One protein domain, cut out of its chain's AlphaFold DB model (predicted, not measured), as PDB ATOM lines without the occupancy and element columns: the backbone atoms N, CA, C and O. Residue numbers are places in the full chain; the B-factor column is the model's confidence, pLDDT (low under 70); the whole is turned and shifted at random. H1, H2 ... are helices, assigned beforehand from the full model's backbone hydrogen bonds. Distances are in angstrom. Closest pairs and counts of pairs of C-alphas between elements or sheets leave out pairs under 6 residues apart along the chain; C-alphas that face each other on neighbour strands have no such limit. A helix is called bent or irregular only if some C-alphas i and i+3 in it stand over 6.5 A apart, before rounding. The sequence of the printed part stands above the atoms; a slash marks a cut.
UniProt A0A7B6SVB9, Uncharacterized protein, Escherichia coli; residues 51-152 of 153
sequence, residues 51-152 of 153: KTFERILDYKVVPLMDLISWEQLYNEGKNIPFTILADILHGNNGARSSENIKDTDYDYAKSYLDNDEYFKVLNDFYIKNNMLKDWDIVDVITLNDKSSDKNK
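Overview. This is residues 51 to 152 of the 153 residues of an uncharacterized protein of Escherichia coli (UniProt A0A7B6SVB9). Six helices make a loose, open frame: H2 and H3 cross H4 as a head at one end, H5 leads off from H4 along one side, and H6 comes back to H1 on the other. Residues 145 to 152 stick out. The printed part has 102 residues, no named strand, and is all helix and loose, with radius of gyration of the C-alphas 16.0 A and spans of 48 by 31 by 21 A.

Arrangement. Start at H1, residues 51 to 58; it touches H6, residues 137 to 150, with Phe 53 and Ile 141 the closest C-alphas, 6.8 A apart. H2, residues 61 to 74, touches the hub H4, residues 98 to 114, about perpendicular at 77 degrees; the closest C-alphas, Val 61 and Ala 109, are 5.1 A apart. H3, residues 82 to 90, touches H4 at 80 degrees, about perpendicular; the closest C-alphas, Thr 83 and Ser 98, are 4.8 A apart. H4 is irregular: C-alphas 103 and 106 are 7.3 A apart. H5, residues 117 to 128, only just touches H4, only at the corner, with 3 pairs of C-alphas within 8 A. Each O i to N i+4 pair is within hydrogen-bond range in H1, H2, H3 and H5, but 9 of 13 in H4 and 7 of 10 in H6.

Along the chain. Find C-alpha 51 at (17.983, 32.994, -10.168), where H1 begins; H4 runs 22.0 A, and H6 runs 21.3 A to C-alpha 150 at (15.053, 32.593, -27.803).

Size, cuts and confidence. The farthest C-alphas, Glu 76 and Lys 152, are 52.6 A apart. The printed part has no cut and no long link; pLDDT is under 70 at residues 145 to 152.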
ATOM      1  N   LYS A  51      18.381  31.855 -11.023       89.56
ATOM      2  CA  LYS A  51      17.983  32.994 -10.168       89.56
ATOM      3  C   LYS A  51      18.442  32.890  -8.713       89.56
ATOM      4  O   LYS A  51      18.432  33.882  -7.988       89.56
ATOM      5  N   THR A  52      18.732  31.680  -8.244       92.81
ATOM      6  CA  THR A  52      19.301  31.467  -6.914       92.81
ATOM      7  C   THR A  52      20.772  31.867  -6.913       92.81
ATOM      8  O   THR A  52      21.184  32.562  -5.994       92.81
ATOM      9  N   PHE A  53      21.533  31.508  -7.953       93.06
ATOM     10  CA  PHE A  53      22.916  31.967  -8.115       93.06
ATOM     11  C   PHE A  53      23.001  33.491  -8.243       93.06
ATOM     12  O   PHE A  53      23.796  34.097  -7.535       93.06
ATOM     13  N   GLU A  54      22.132  34.111  -9.051       92.88
ATOM     14  CA  GLU A  54      22.028  35.578  -9.142       92.88
ATOM     15  C   GLU A  54      21.835  36.206  -7.758       92.88
ATOM     16  O   GLU A  54      22.624  37.048  -7.350       92.88
ATOM     17  N   ARG A  55      20.854  35.727  -6.979       93.62
ATOM     18  CA  ARG A  55      20.618  36.230  -5.618       93.62
ATOM     19  C   ARG A  55      21.797  36.008  -4.678       93.62
ATOM     20  O   ARG A  55      22.085  36.883  -3.871       93.62
ATOM     21  N   ILE A  56      22.477  34.864  -4.766       94.62
ATOM     22  CA  ILE A  56      23.667  34.584  -3.950       94.62
ATOM     23  C   ILE A  56      24.752  35.639  -4.201       94.62
ATOM     24  O   ILE A  56      25.362  36.118  -3.243       94.62
ATOM     25  N   LEU A  57      24.965  36.019  -5.464       93.56
ATOM     26  CA  LEU A  57      25.935  37.044  -5.845       93.56
ATOM     27  C   LEU A  57      25.453  38.452  -5.475       93.56
ATOM     28  O   LEU A  57      26.172  39.190  -4.802       93.56
ATOM     29  N   ASP A  58      24.222  38.801  -5.852       93.62
ATOM     30  CA  ASP A  58      23.634  40.128  -5.653       93.62
ATOM     31  C   ASP A  58      23.523  40.510  -4.178       93.62
ATOM     32  O   ASP A  58      23.669  41.682  -3.831       93.62
ATOM     33  N   TYR A  59      23.215  39.540  -3.313       95.62
ATOM     34  CA  TYR A  59      23.026  39.761  -1.875       95.62
ATOM     35  C   TYR A  59      24.326  39.502  -1.108       95.62
ATOM     36  O   TYR A  59      24.355  39.604   0.114       95.62
ATOM     37  N   LYS A  60      25.401  39.115  -1.813       95.69
ATOM     38  CA  LYS A  60      26.692  38.724  -1.232       95.69
ATOM     39  C   LYS A  60      26.519  37.717  -0.093       95.69
ATOM     40  O   LYS A  60      27.089  37.866   0.985       95.69
ATOM     41  N   VAL A  61      25.737  36.670  -0.366       95.75
ATOM     42  CA  VAL A  61      25.295  35.690   0.636       95.75
ATOM     43  C   VAL A  61      26.466  35.020   1.336       95.75
ATOM     44  O   VAL A  61      26.443  34.934   2.553       95.75
ATOM     45  N   VAL A  62      27.493  34.578   0.602       95.88
ATOM     46  CA  VAL A  62      28.645  33.881   1.205       95.88
ATOM     47  C   VAL A  62      29.402  34.797   2.185       95.88
ATOM     48  O   VAL A  62      29.502  34.430   3.352       95.88
ATOM     49  N   PRO A  63      29.832  36.019   1.802       97.06
ATOM     50  CA  PRO A  63      30.394  36.968   2.767       97.06
ATOM     51  C   PRO A  63      29.474  37.288   3.952       97.06
ATOM     52  O   PRO A  63      29.940  37.403   5.082       97.06
ATOM     53  N   LEU A  64      28.165  37.432   3.724       97.31
ATOM     54  CA  LEU A  64      27.215  37.717   4.800       97.31
ATOM     55  C   LEU A  64      27.058  36.525   5.757       97.31
ATOM     56  O   LEU A  64      27.008  36.724   6.966       97.31
ATOM     57  N   MET A  65      27.055  35.289   5.246       96.75
ATOM     58  CA  MET A  65      27.093  34.069   6.060       96.75
ATOM     59  C   MET A  65      28.348  34.014   6.933       96.75
ATOM     60  O   MET A  65      28.252  33.655   8.107       96.75
ATOM     61  N   ASP A  66      29.507  34.391   6.390       96.75
ATOM     62  CA  ASP A  66      30.761  34.427   7.146       96.75
ATOM     63  C   ASP A  66      30.696  35.462   8.279       96.75
ATOM     64  O   ASP A  66      31.086  35.164   9.406       96.75
ATOM     65  N   LEU A  67      30.143  36.651   8.014       96.50
ATOM     66  CA  LEU A  67      29.966  37.708   9.017       96.50
ATOM     67  C   LEU A  67      28.973  37.310  10.118       96.50
ATOM     68  O   LEU A  67      29.258  37.525  11.296       96.50
ATOM     69  N   ILE A  68      27.853  36.679   9.753       95.44
ATOM     70  CA  ILE A  68      26.880  36.129  10.710       95.44
ATOM     71  C   ILE A  68      27.533  35.032  11.560       95.44
ATOM     72  O   ILE A  68      27.384  34.992  12.777       95.44
ATOM     73  N   SER A  69      28.302  34.137  10.942       94.31
ATOM     74  CA  SER A  69      29.014  33.087  11.678       94.31
ATOM     75  C   SER A  69      30.056  33.689  12.624       94.31
ATOM     76  O   SER A  69      30.197  33.260  13.769       94.31
ATOM     77  N   TRP A  70      30.762  34.728  12.174       95.19
ATOM     78  CA  TRP A  70      31.751  35.435  12.976       95.19
ATOM     79  C   TRP A  70      31.124  36.131  14.188       95.19
ATOM     80  O   TRP A  70      31.655  36.009  15.290       95.19
ATOM     81  N   GLU A  71      29.982  36.810  14.034       93.31
ATOM     82  CA  GLU A  71      29.333  37.507  15.153       93.31
ATOM     83  C   GLU A  71      28.858  36.525  16.244       93.31
ATOM     84  O   GLU A  71      28.973  36.801  17.442       93.31
ATOM     85  N   GLN A  72      28.411  35.334  15.831       89.75
ATOM     86  CA  GLN A  72      27.981  34.261  16.725       89.75
ATOM     87  C   GLN A  72      29.152  33.637  17.487       89.75
ATOM     88  O   GLN A  72      29.020  33.330  18.672       89.75
ATOM     89  N   LEU A  73      30.298  33.452  16.825       90.75
ATOM     90  CA  LEU A  73      31.465  32.788  17.410       90.75
ATOM     91  C   LEU A  73      32.366  33.735  18.212       90.75
ATOM     92  O   LEU A  73      32.957  33.315  19.206       90.75
ATOM     93  N   TYR A  74      32.488  34.994  17.785       90.88
ATOM     94  CA  TYR A  74      33.538  35.902  18.258       90.88
ATOM     95  C   TYR A  74      33.032  37.241  18.798       90.88
ATOM     96  O   TYR A  74      33.802  37.932  19.462       90.88
ATOM     97  N   ASN A  75      31.765  37.609  18.576       88.62
ATOM     98  CA  ASN A  75      31.213  38.889  19.041       88.62
ATOM     99  C   ASN A  75      30.227  38.739  20.210       88.62
ATOM    100  O   ASN A  75      29.320  39.554  20.372       88.62
ATOM    101  N   GLU A  76      30.368  37.683  21.018       87.19
ATOM    102  CA  GLU A  76      29.486  37.399  22.166       87.19
ATOM    103  C   GLU A  76      27.990  37.342  21.781       87.19
ATOM    104  O   GLU A  76      27.118  37.650  22.594       87.19
ATOM    105  N   GLY A  77      27.681  37.002  20.523       75.56
ATOM    106  CA  GLY A  77      26.316  37.006  19.994       75.56
ATOM    107  C   GLY A  77      25.710  38.401  19.784       75.56
ATOM    108  O   GLY A  77      24.496  38.517  19.625       75.56
ATOM    109  N   LYS A  78      26.516  39.470  19.801       88.81
ATOM    110  CA  LYS A  78      26.072  40.819  19.432       88.81
ATOM    111  C   LYS A  78      26.053  40.938  17.912       88.81
ATOM    112  O   LYS A  78      27.075  40.730  17.261       88.81
ATOM    113  N   ASN A  79      24.910  41.331  17.362       90.62
ATOM    114  CA  ASN A  79      24.772  41.465  15.916       90.62
ATOM    115  C   ASN A  79      25.560  42.668  15.391       90.62
ATOM    116  O   ASN A  79      25.551  43.745  16.002       90.62
ATOM    117  N   ILE A  80      26.186  42.509  14.227       93.56
ATOM    118  CA  ILE A  80      26.766  43.634  13.493       93.56
ATOM    119  C   ILE A  80      25.614  44.546  13.028       93.56
ATOM    120  O   ILE A  80      24.650  44.062  12.429       93.56
ATOM    121  N   PRO A  81      25.667  45.869  13.280       95.25
ATOM    122  CA  PRO A  81      24.654  46.796  12.784       95.25
ATOM    123  C   PRO A  81      24.461  46.688  11.265       95.25
ATOM    124  O   PRO A  81      25.434  46.674  10.513       95.25
ATOM    125  N   PHE A  82      23.210  46.691  10.796       96.06
ATOM    126  CA  PHE A  82      22.900  46.538   9.366       96.06
ATOM    127  C   PHE A  82      23.514  47.624   8.476       96.06
ATOM    128  O   PHE A  82      23.826  47.357   7.322       96.06
ATOM    129  N   THR A  83      23.720  48.830   9.003       95.00
ATOM    130  CA  THR A  83      24.447  49.901   8.305       95.00
ATOM    131  C   THR A  83      25.901  49.515   8.044       95.00
ATOM    132  O   THR A  83      26.381  49.660   6.929       95.00
ATOM    133  N   ILE A  84      26.575  48.923   9.033       94.88
ATOM    134  CA  ILE A  84      27.949  48.432   8.891       94.88
ATOM    135  C   ILE A  84      27.999  47.251   7.919       94.88
ATOM    136  O   ILE A  84      28.897  47.188   7.085       94.88
ATOM    137  N   LEU A  85      27.030  46.333   7.984       95.69
ATOM    138  CA  LEU A  85      26.938  45.237   7.016       95.69
ATOM    139  C   LEU A  85      26.754  45.764   5.586       95.69
ATOM    140  O   LEU A  85      27.420  45.270   4.680       95.69
ATOM    141  N   ALA A  86      25.915  46.785   5.381       95.44
ATOM    142  CA  ALA A  86      25.717  47.407   4.071       95.44
ATOM    143  C   ALA A  86      27.007  48.033   3.542       95.44
ATOM    144  O   ALA A  86      27.381  47.785   2.396       95.44
ATOM    145  N   ASP A  87      27.731  48.751   4.396       94.50
ATOM    146  CA  ASP A  87      28.992  49.386   4.026       94.50
ATOM    147  C   ASP A  87      30.090  48.359   3.715       94.50
ATOM    148  O   ASP A  87      30.790  48.496   2.712       94.50
ATOM    149  N   ILE A  88      30.228  47.300   4.523       94.69
ATOM    150  CA  ILE A  88      31.219  46.233   4.295       94.69
ATOM    151  C   ILE A  88      30.899  45.469   3.012       94.69
ATOM    152  O   ILE A  88      31.790  45.191   2.206       94.69
ATOM    153  N   LEU A  89      29.633  45.095   2.829       95.25
ATOM    154  CA  LEU A  89      29.233  44.257   1.715       95.25
ATOM    155  C   LEU A  89      29.176  45.064   0.428       95.25
ATOM    156  O   LEU A  89      29.730  44.622  -0.568       95.25
ATOM    157  N   HIS A  90      28.547  46.231   0.406       94.00
ATOM    158  CA  HIS A  90      28.233  46.941  -0.836       94.00
ATOM    159  C   HIS A  90      28.917  48.307  -0.976       94.00
ATOM    160  O   HIS A  90      28.972  48.826  -2.093       94.00
ATOM    161  N   GLY A  91      29.501  48.847   0.095       91.81
ATOM    162  CA  GLY A  91      30.126  50.170   0.112       91.81
ATOM    163  C   GLY A  91      29.115  51.321   0.100       91.81
ATOM    164  O   GLY A  91      27.921  51.130  -0.114       91.81
ATOM    165  N   ASN A  92      29.620  52.548   0.260       78.00
ATOM    166  CA  ASN A  92      28.811  53.766   0.439       78.00
ATOM    167  C   ASN A  92      27.841  54.091  -0.723       78.00
ATOM    168  O   ASN A  92      26.871  54.813  -0.526       78.00
ATOM    169  N   ASN A  93      28.103  53.571  -1.928       77.75
ATOM    170  CA  ASN A  93      27.251  53.724  -3.120       77.75
ATOM    171  C   ASN A  93      26.735  52.366  -3.623       77.75
ATOM    172  O   ASN A  93      26.492  52.176  -4.818       77.75
ATOM    173  N   GLY A  94      26.645  51.395  -2.719       80.69
ATOM    174  CA  GLY A  94      26.153  50.063  -3.005       80.69
ATOM    175  C   GLY A  94      24.706  50.061  -3.488       80.69
ATOM    176  O   GLY A  94      23.893  50.885  -3.081       80.69
ATOM    177  N   ALA A  95      24.353  49.085  -4.326       83.50
ATOM    178  CA  ALA A  95      22.974  48.902  -4.792       83.50
ATOM    179  C   ALA A  95      22.001  48.443  -3.683       83.50
ATOM    180  O   ALA A  95      20.794  48.396  -3.913       83.50
ATOM    181  N   ARG A  96      22.523  48.062  -2.511       90.31
ATOM    182  CA  ARG A  96      21.788  47.495  -1.375       90.31
ATOM    183  C   ARG A  96      22.072  48.316  -0.119       90.31
ATOM    184  O   ARG A  96      23.236  48.493   0.234       90.31
ATOM    185  N   SER A  97      21.020  48.807   0.531       94.19
ATOM    186  CA  SER A  97      21.098  49.591   1.769       94.19
ATOM    187  C   SER A  97      20.926  48.724   3.023       94.19
ATOM    188  O   SER A  97      20.639  47.526   2.945       94.19
ATOM    189  N   SER A  98      21.039  49.346   4.202       95.06
ATOM    190  CA  SER A  98      20.746  48.706   5.490       95.06
ATOM    191  C   SER A  98      19.347  48.100   5.562       95.06
ATOM    192  O   SER A  98      19.167  47.053   6.181       95.06
ATOM    193  N   GLU A  99      18.357  48.730   4.926       95.75
ATOM    194  CA  GLU A  99      16.980  48.232   4.878       95.75
ATOM    195  C   GLU A  99      16.896  46.947   4.054       95.75
ATOM    196  O   GLU A  99      16.258  45.993   4.483       95.75
ATOM    197  N   ASN A 100      17.596  46.871   2.913       96.50
ATOM    198  CA  ASN A 100      17.621  45.646   2.107       96.50
ATOM    199  C   ASN A 100      18.233  44.472   2.875       96.50
ATOM    200  O   ASN A 100      17.684  43.368   2.852       96.50
ATOM    201  N   ILE A 101      19.323  44.728   3.602       96.31
ATOM    202  CA  ILE A 101      19.969  43.692   4.407       96.31
ATOM    203  C   ILE A 101      19.038  43.215   5.511       96.31
ATOM    204  O   ILE A 101      18.833  42.012   5.659       96.31
ATOM    205  N   LYS A 102      18.456  44.152   6.263       96.25
ATOM    206  CA  LYS A 102      17.560  43.845   7.375       96.25
ATOM    207  C   LYS A 102      16.328  43.062   6.931       96.25
ATOM    208  O   LYS A 102      15.957  42.095   7.586       96.25
ATOM    209  N   ASP A 103      15.685  43.503   5.854       96.19
ATOM    210  CA  ASP A 103      14.366  43.005   5.468       96.19
ATOM    211  C   ASP A 103      14.446  41.766   4.566       96.19
ATOM    212  O   ASP A 103      13.431  41.113   4.320       96.19
ATOM    213  N   THR A 104      15.614  41.455   3.991       95.88
ATOM    214  CA  THR A 104      15.742  40.364   3.015       95.88
ATOM    215  C   THR A 104      17.070  39.622   3.101       95.88
ATOM    216  O   THR A 104      17.062  38.404   3.292       95.88
ATOM    217  N   ASP A 105      18.203  40.306   2.929       96.31
ATOM    218  CA  ASP A 105      19.467  39.613   2.635       96.31
ATOM    219  C   ASP A 105      19.981  38.809   3.835       96.31
ATOM    220  O   ASP A 105      20.468  37.690   3.666       96.31
ATOM    221  N   TYR A 106      19.813  39.344   5.049       96.25
ATOM    222  CA  TYR A 106      20.255  38.712   6.289       96.25
ATOM    223  C   TYR A 106      19.545  37.382   6.545       96.25
ATOM    224  O   TYR A 106      20.201  36.353   6.699       96.25
ATOM    225  N   ASP A 107      18.211  37.373   6.528       94.94
ATOM    226  CA  ASP A 107      17.430  36.148   6.734       94.94
ATOM    227  C   ASP A 107      17.660  35.140   5.604       94.94
ATOM    228  O   ASP A 107      17.696  33.925   5.834       94.94
ATOM    229  N   TYR A 108      17.864  35.635   4.379       95.12
ATOM    230  CA  TYR A 108      18.202  34.788   3.246       95.12
ATOM    231  C   TYR A 108      19.550  34.093   3.448       95.12
ATOM    232  O   TYR A 108      19.617  32.876   3.299       95.12
ATOM    233  N   ALA A 109      20.597  34.825   3.838       96.12
ATOM    234  CA  ALA A 109      21.917  34.261   4.115       96.12
ATOM    235  C   ALA A 109      21.898  33.323   5.326       96.12
ATOM    236  O   ALA A 109      22.386  32.194   5.249       96.12
ATOM    237  N   LYS A 110      21.252  33.736   6.418       94.94
ATOM    238  CA  LYS A 110      21.105  32.922   7.626       94.94
ATOM    239  C   LYS A 110      20.387  31.597   7.355       94.94
ATOM    240  O   LYS A 110      20.766  30.569   7.905       94.94
ATOM    241  N   SER A 111      19.426  31.577   6.431       93.38
ATOM    242  CA  SER A 111      18.748  30.340   6.020       93.38
ATOM    243  C   SER A 111      19.701  29.273   5.458       93.38
ATOM    244  O   SER A 111      19.409  28.087   5.600       93.38
ATOM    245  N   TYR A 112      20.828  29.655   4.843       92.88
ATOM    246  CA  TYR A 112      21.844  28.699   4.379       92.88
ATOM    247  C   TYR A 112      22.672  28.107   5.526       92.88
ATOM    248  O   TYR A 112      23.161  26.988   5.388       92.88
ATOM    249  N   LEU A 113      22.821  28.833   6.638       92.56
ATOM    250  CA  LEU A 113      23.504  28.351   7.843       92.56
ATOM    251  C   LEU A 113      22.598  27.430   8.669       92.56
ATOM    252  O   LEU A 113      23.046  26.401   9.165       92.56
ATOM    253  N   ASP A 114      21.315  27.777   8.773       91.88
ATOM    254  CA  ASP A 114      20.367  27.090   9.655       91.88
ATOM    255  C   ASP A 114      19.694  25.863   9.003       91.88
ATOM    256  O   ASP A 114      19.058  25.064   9.696       91.88
ATOM    257  N   ASN A 115      19.770  25.708   7.671       90.06
ATOM    258  CA  ASN A 115      19.023  24.671   6.953       90.06
ATOM    259  C   ASN A 115      19.836  23.942   5.867       90.06
ATOM    260  O   ASN A 115      19.967  24.399   4.728       90.06
ATOM    261  N   ASP A 116      20.216  22.697   6.171       86.19
ATOM    262  CA  ASP A 116      20.876  21.753   5.256       86.19
ATOM    263  C   ASP A 116      20.146  21.517   3.924       86.19
ATOM    264  O   ASP A 116      20.727  20.988   2.969       86.19
ATOM    265  N   GLU A 117      18.845  21.815   3.839       87.69
ATOM    266  CA  GLU A 117      18.083  21.662   2.604       87.69
ATOM    267  C   GLU A 117      18.714  22.448   1.452       87.69
ATOM    268  O   GLU A 117      18.753  21.908   0.347       87.69
ATOM    269  N   TYR A 118      19.273  23.638   1.710       87.81
ATOM    270  CA  TYR A 118      19.903  24.495   0.698       87.81
ATOM    271  C   TYR A 118      21.130  23.848   0.034       87.81
ATOM    272  O   TYR A 118      21.293  23.932  -1.186       87.81
ATOM    273  N   PHE A 119      21.946  23.113   0.792       85.94
ATOM    274  CA  PHE A 119      23.060  22.345   0.225       85.94
ATOM    275  C   PHE A 119      22.571  21.148  -0.589       85.94
ATOM    276  O   PHE A 119      23.095  20.848  -1.663       85.94
ATOM    277  N   LYS A 120      21.526  20.466  -0.112       87.50
ATOM    278  CA  LYS A 120      20.978  19.295  -0.804       87.50
ATOM    279  C   LYS A 120      20.392  19.665  -2.166       87.50
ATOM    280  O   LYS A 120      20.622  18.957  -3.138       87.50
ATOM    281  N   VAL A 121      19.674  20.781  -2.250       89.25
ATOM    282  CA  VAL A 121      19.089  21.279  -3.507       89.25
ATOM    283  C   VAL A 121      20.132  21.863  -4.466       89.25
ATOM    284  O   VAL A 121      19.941  21.753  -5.676       89.25
ATOM    285  N   LEU A 122      21.245  22.416  -3.964       89.31
ATOM    286  CA  LEU A 122      22.411  22.761  -4.790       89.31
ATOM    287  C   LEU A 122      23.029  21.504  -5.418       89.31
ATOM    288  O   LEU A 122      23.281  21.467  -6.621       89.31
ATOM    289  N   ASN A 123      23.214  20.442  -4.630       88.12
ATOM    290  CA  ASN A 123      23.702  19.169  -5.158       88.12
ATOM    291  C   ASN A 123      22.721  18.569  -6.181       88.12
ATOM    292  O   ASN A 123      23.131  18.144  -7.258       88.12
ATOM    293  N   ASP A 124      21.413  18.616  -5.899       88.50
ATOM    294  CA  ASP A 124      20.371  18.184  -6.840       88.50
ATOM    295  C   ASP A 124      20.437  18.979  -8.167       88.50
ATOM    296  O   ASP A 124      20.154  18.419  -9.230       88.50
ATOM    297  N   PHE A 125      20.809  20.269  -8.133       89.88
ATOM    298  CA  PHE A 125      21.023  21.085  -9.335       89.88
ATOM    299  C   PHE A 125      22.211  20.575 -10.159       89.88
ATOM    300  O   PHE A 125      22.049  20.358 -11.361       89.88
ATOM    301  N   TYR A 126      23.367  20.327  -9.538       88.50
ATOM    302  CA  TYR A 126      24.546  19.833 -10.259       88.50
ATOM    303  C   TYR A 126      24.396  18.394 -10.741       88.50
ATOM    304  O   TYR A 126      24.818  18.096 -11.849       88.50
ATOM    305  N   ILE A 127      23.728  17.510  -9.996       86.62
ATOM    306  CA  ILE A 127      23.437  16.146 -10.472       86.62
ATOM    307  C   ILE A 127      22.619  16.192 -11.770       86.62
ATOM    308  O   ILE A 127      22.894  15.449 -12.709       86.62
ATOM    309  N   LYS A 128      21.620  17.080 -11.845       86.19
ATOM    310  CA  LYS A 128      20.786  17.243 -13.049       86.19
ATOM    311  C   LYS A 128      21.507  17.951 -14.190       86.19
ATOM    312  O   LYS A 128      21.169  17.720 -15.344       86.19
ATOM    313  N   ASN A 129      22.467  18.810 -13.868       87.62
ATOM    314  CA  ASN A 129      23.201  19.627 -14.826       87.62
ATOM    315  C   ASN A 129      24.704  19.364 -14.691       87.62
ATOM    316  O   ASN A 129      25.480  20.302 -14.536       87.62
ATOM    317  N   ASN A 130      25.115  18.092 -14.728       85.19
ATOM    318  CA  ASN A 130      26.496  17.699 -14.414       85.19
ATOM    319  C   ASN A 130      27.532  18.392 -15.313       85.19
ATOM    320  O   ASN A 130      28.631  18.697 -14.871       85.19
ATOM    321  N   MET A 131      27.142  18.730 -16.545       86.88
ATOM    322  CA  MET A 131      27.963  19.499 -17.484       86.88
ATOM    323  C   MET A 131      28.372  20.883 -16.955       86.88
ATOM    324  O   MET A 131      29.373  21.417 -17.408       86.88
ATOM    325  N   LEU A 132      27.598  21.462 -16.030       87.94
ATOM    326  CA  LEU A 132      27.819  22.793 -15.458       87.94
ATOM    327  C   LEU A 132      28.671  22.767 -14.184       87.94
ATOM    328  O   LEU A 132      28.920  23.819 -13.606       87.94
ATOM    329  N   LYS A 133      29.068  21.586 -13.697       85.75
ATOM    330  CA  LYS A 133      29.734  21.444 -12.395       85.75
ATOM    331  C   LYS A 133      31.076  22.175 -12.327       85.75
ATOM    332  O   LYS A 133      31.414  22.709 -11.277       85.75
ATOM    333  N   ASP A 134      31.784  22.217 -13.451       87.94
ATOM    334  CA  ASP A 134      33.108  22.832 -13.568       87.94
ATOM    335  C   ASP A 134      33.061  24.207 -14.260       87.94
ATOM    336  O   ASP A 134      34.093  24.747 -14.651       87.94
ATOM    337  N   TRP A 135      31.864  24.766 -14.464       91.25
ATOM    338  CA  TRP A 135      31.694  26.071 -15.106       91.25
ATOM    339  C   TRP A 135      31.840  27.209 -14.099       91.25
ATOM    340  O   TRP A 135      31.526  27.057 -12.917       91.25
ATOM    341  N   ASP A 136      32.240  28.384 -14.590       90.81
ATOM    342  CA  ASP A 136      32.135  29.613 -13.810       90.81
ATOM    343  C   ASP A 136      30.654  29.911 -13.511       90.81
ATOM    344  O   ASP A 136      29.782  29.761 -14.372       90.81
ATOM    345  N   ILE A 137      30.353  30.345 -12.285       88.12
ATOM    346  CA  ILE A 137      28.983  30.662 -11.854       88.12
ATOM    347  C   ILE A 137      28.362  31.742 -12.753       88.12
ATOM    348  O   ILE A 137      27.163  31.689 -13.033       88.12
ATOM    349  N   VAL A 138      29.159  32.690 -13.252       89.06
ATOM    350  CA  VAL A 138      28.695  33.725 -14.185       89.06
ATOM    351  C   VAL A 138      28.234  33.100 -15.507       89.06
ATOM    352  O   VAL A 138      27.170  33.451 -16.027       89.06
ATOM    353  N   ASP A 139      28.962  32.110 -16.025       90.75
ATOM    354  CA  ASP A 139      28.574  31.384 -17.238       90.75
ATOM    355  C   ASP A 139      27.315  30.537 -17.011       90.75
ATOM    356  O   ASP A 139      26.421  30.487 -17.861       90.75
ATOM    357  N   VAL A 140      27.198  29.921 -15.830       88.88
ATOM    358  CA  VAL A 140      25.992  29.183 -15.430       88.88
ATOM    359  C   VAL A 140      24.774  30.102 -15.425       88.88
ATOM    360  O   VAL A 140      23.727  29.719 -15.946       88.88
ATOM    361  N   ILE A 141      24.879  31.311 -14.869       88.50
ATOM    362  CA  ILE A 141      23.782  32.289 -14.848       88.50
ATOM    363  C   ILE A 141      23.389  32.688 -16.279       88.50
ATOM    364  O   ILE A 141      22.230  32.525 -16.668       88.50
ATOM    365  N   THR A 142      24.356  33.108 -17.099       86.25
ATOM    366  CA  THR A 142      24.099  33.654 -18.448       86.25
ATOM    367  C   THR A 142      23.540  32.629 -19.447       86.25
ATOM    368  O   THR A 142      22.876  33.002 -20.422       86.25
ATOM    369  N   LEU A 143      23.754  31.326 -19.226       82.94
ATOM    370  CA  LEU A 143      23.149  30.259 -20.035       82.94
ATOM    371  C   LEU A 143      21.610  30.343 -20.033       82.94
ATOM    372  O   LEU A 143      20.963  30.131 -21.064       82.94
ATOM    373  N   ASN A 144      21.021  30.677 -18.883       71.38
ATOM    374  CA  ASN A 144      19.577  30.814 -18.736       71.38
ATOM    375  C   ASN A 144      19.035  32.010 -19.528       71.38
ATOM    376  O   ASN A 144      18.022  31.871 -20.219       71.38
ATOM    377  N   ASP A 145      19.745  33.139 -19.517       60.28
ATOM    378  CA  ASP A 145      19.344  34.355 -20.232       60.28
ATOM    379  C   ASP A 145      19.220  34.103 -21.738       60.28
ATOM    380  O   ASP A 145      18.181  34.393 -22.339       60.28
ATOM    381  N   LYS A 146      20.201  33.400 -22.321       58.91
ATOM    382  CA  LYS A 146      20.191  33.004 -23.743       58.91
ATOM    383  C   LYS A 146      19.021  32.085 -24.110       58.91
ATOM    384  O   LYS A 146      18.562  32.108 -25.253       58.91
ATOM    385  N   SER A 147      18.547  31.255 -23.179       58.88
ATOM    386  CA  SER A 147      17.372  30.398 -23.398       58.88
ATOM    387  C   SER A 147      16.057  31.185 -23.328       58.88
ATOM    388  O   SER A 147      15.121  30.897 -24.075       58.88
ATOM    389  N   SER A 148      16.004  32.219 -22.485       55.44
ATOM    390  CA  SER A 148      14.821  33.060 -22.298       55.44
ATOM    391  C   SER A 148      14.601  34.044 -23.455       55.44
ATOM    392  O   SER A 148      13.455  34.277 -23.843       55.44
ATOM    393  N   ASP A 149      15.678  34.535 -24.075       54.16
ATOM    394  CA  ASP A 149      15.617  35.422 -25.243       54.16
ATOM    395  C   ASP A 149      15.198  34.700 -26.528       54.16
ATOM    396  O   ASP A 149      14.527  35.284 -27.382       54.16
ATOM    397  N   LYS A 150      15.519  33.406 -26.666       52.41
ATOM    398  CA  LYS A 150      15.053  32.593 -27.803       52.41
ATOM    399  C   LYS A 150      13.544  32.341 -27.782       52.41
ATOM    400  O   LYS A 150      12.966  32.159 -28.844       52.41
ATOM    401  N   ASN A 151      12.915  32.369 -26.607       51.78
ATOM    402  CA  ASN A 151      11.471  32.170 -26.445       51.78
ATOM    403  C   ASN A 151      10.653  33.475 -26.526       51.78
ATOM    404  O   ASN A 151       9.433  33.431 -26.381       51.78
ATOM    405  N   LYS A 152      11.299  34.633 -26.725       49.75
ATOM    406  CA  LYS A 152      10.643  35.947 -26.880       49.75
ATOM    407  C   LYS A 152      10.569  36.434 -28.337       49.75
ATOM    408  O   LYS A 152      10.220  37.594 -28.556       49.75
TER     409      LYS A 152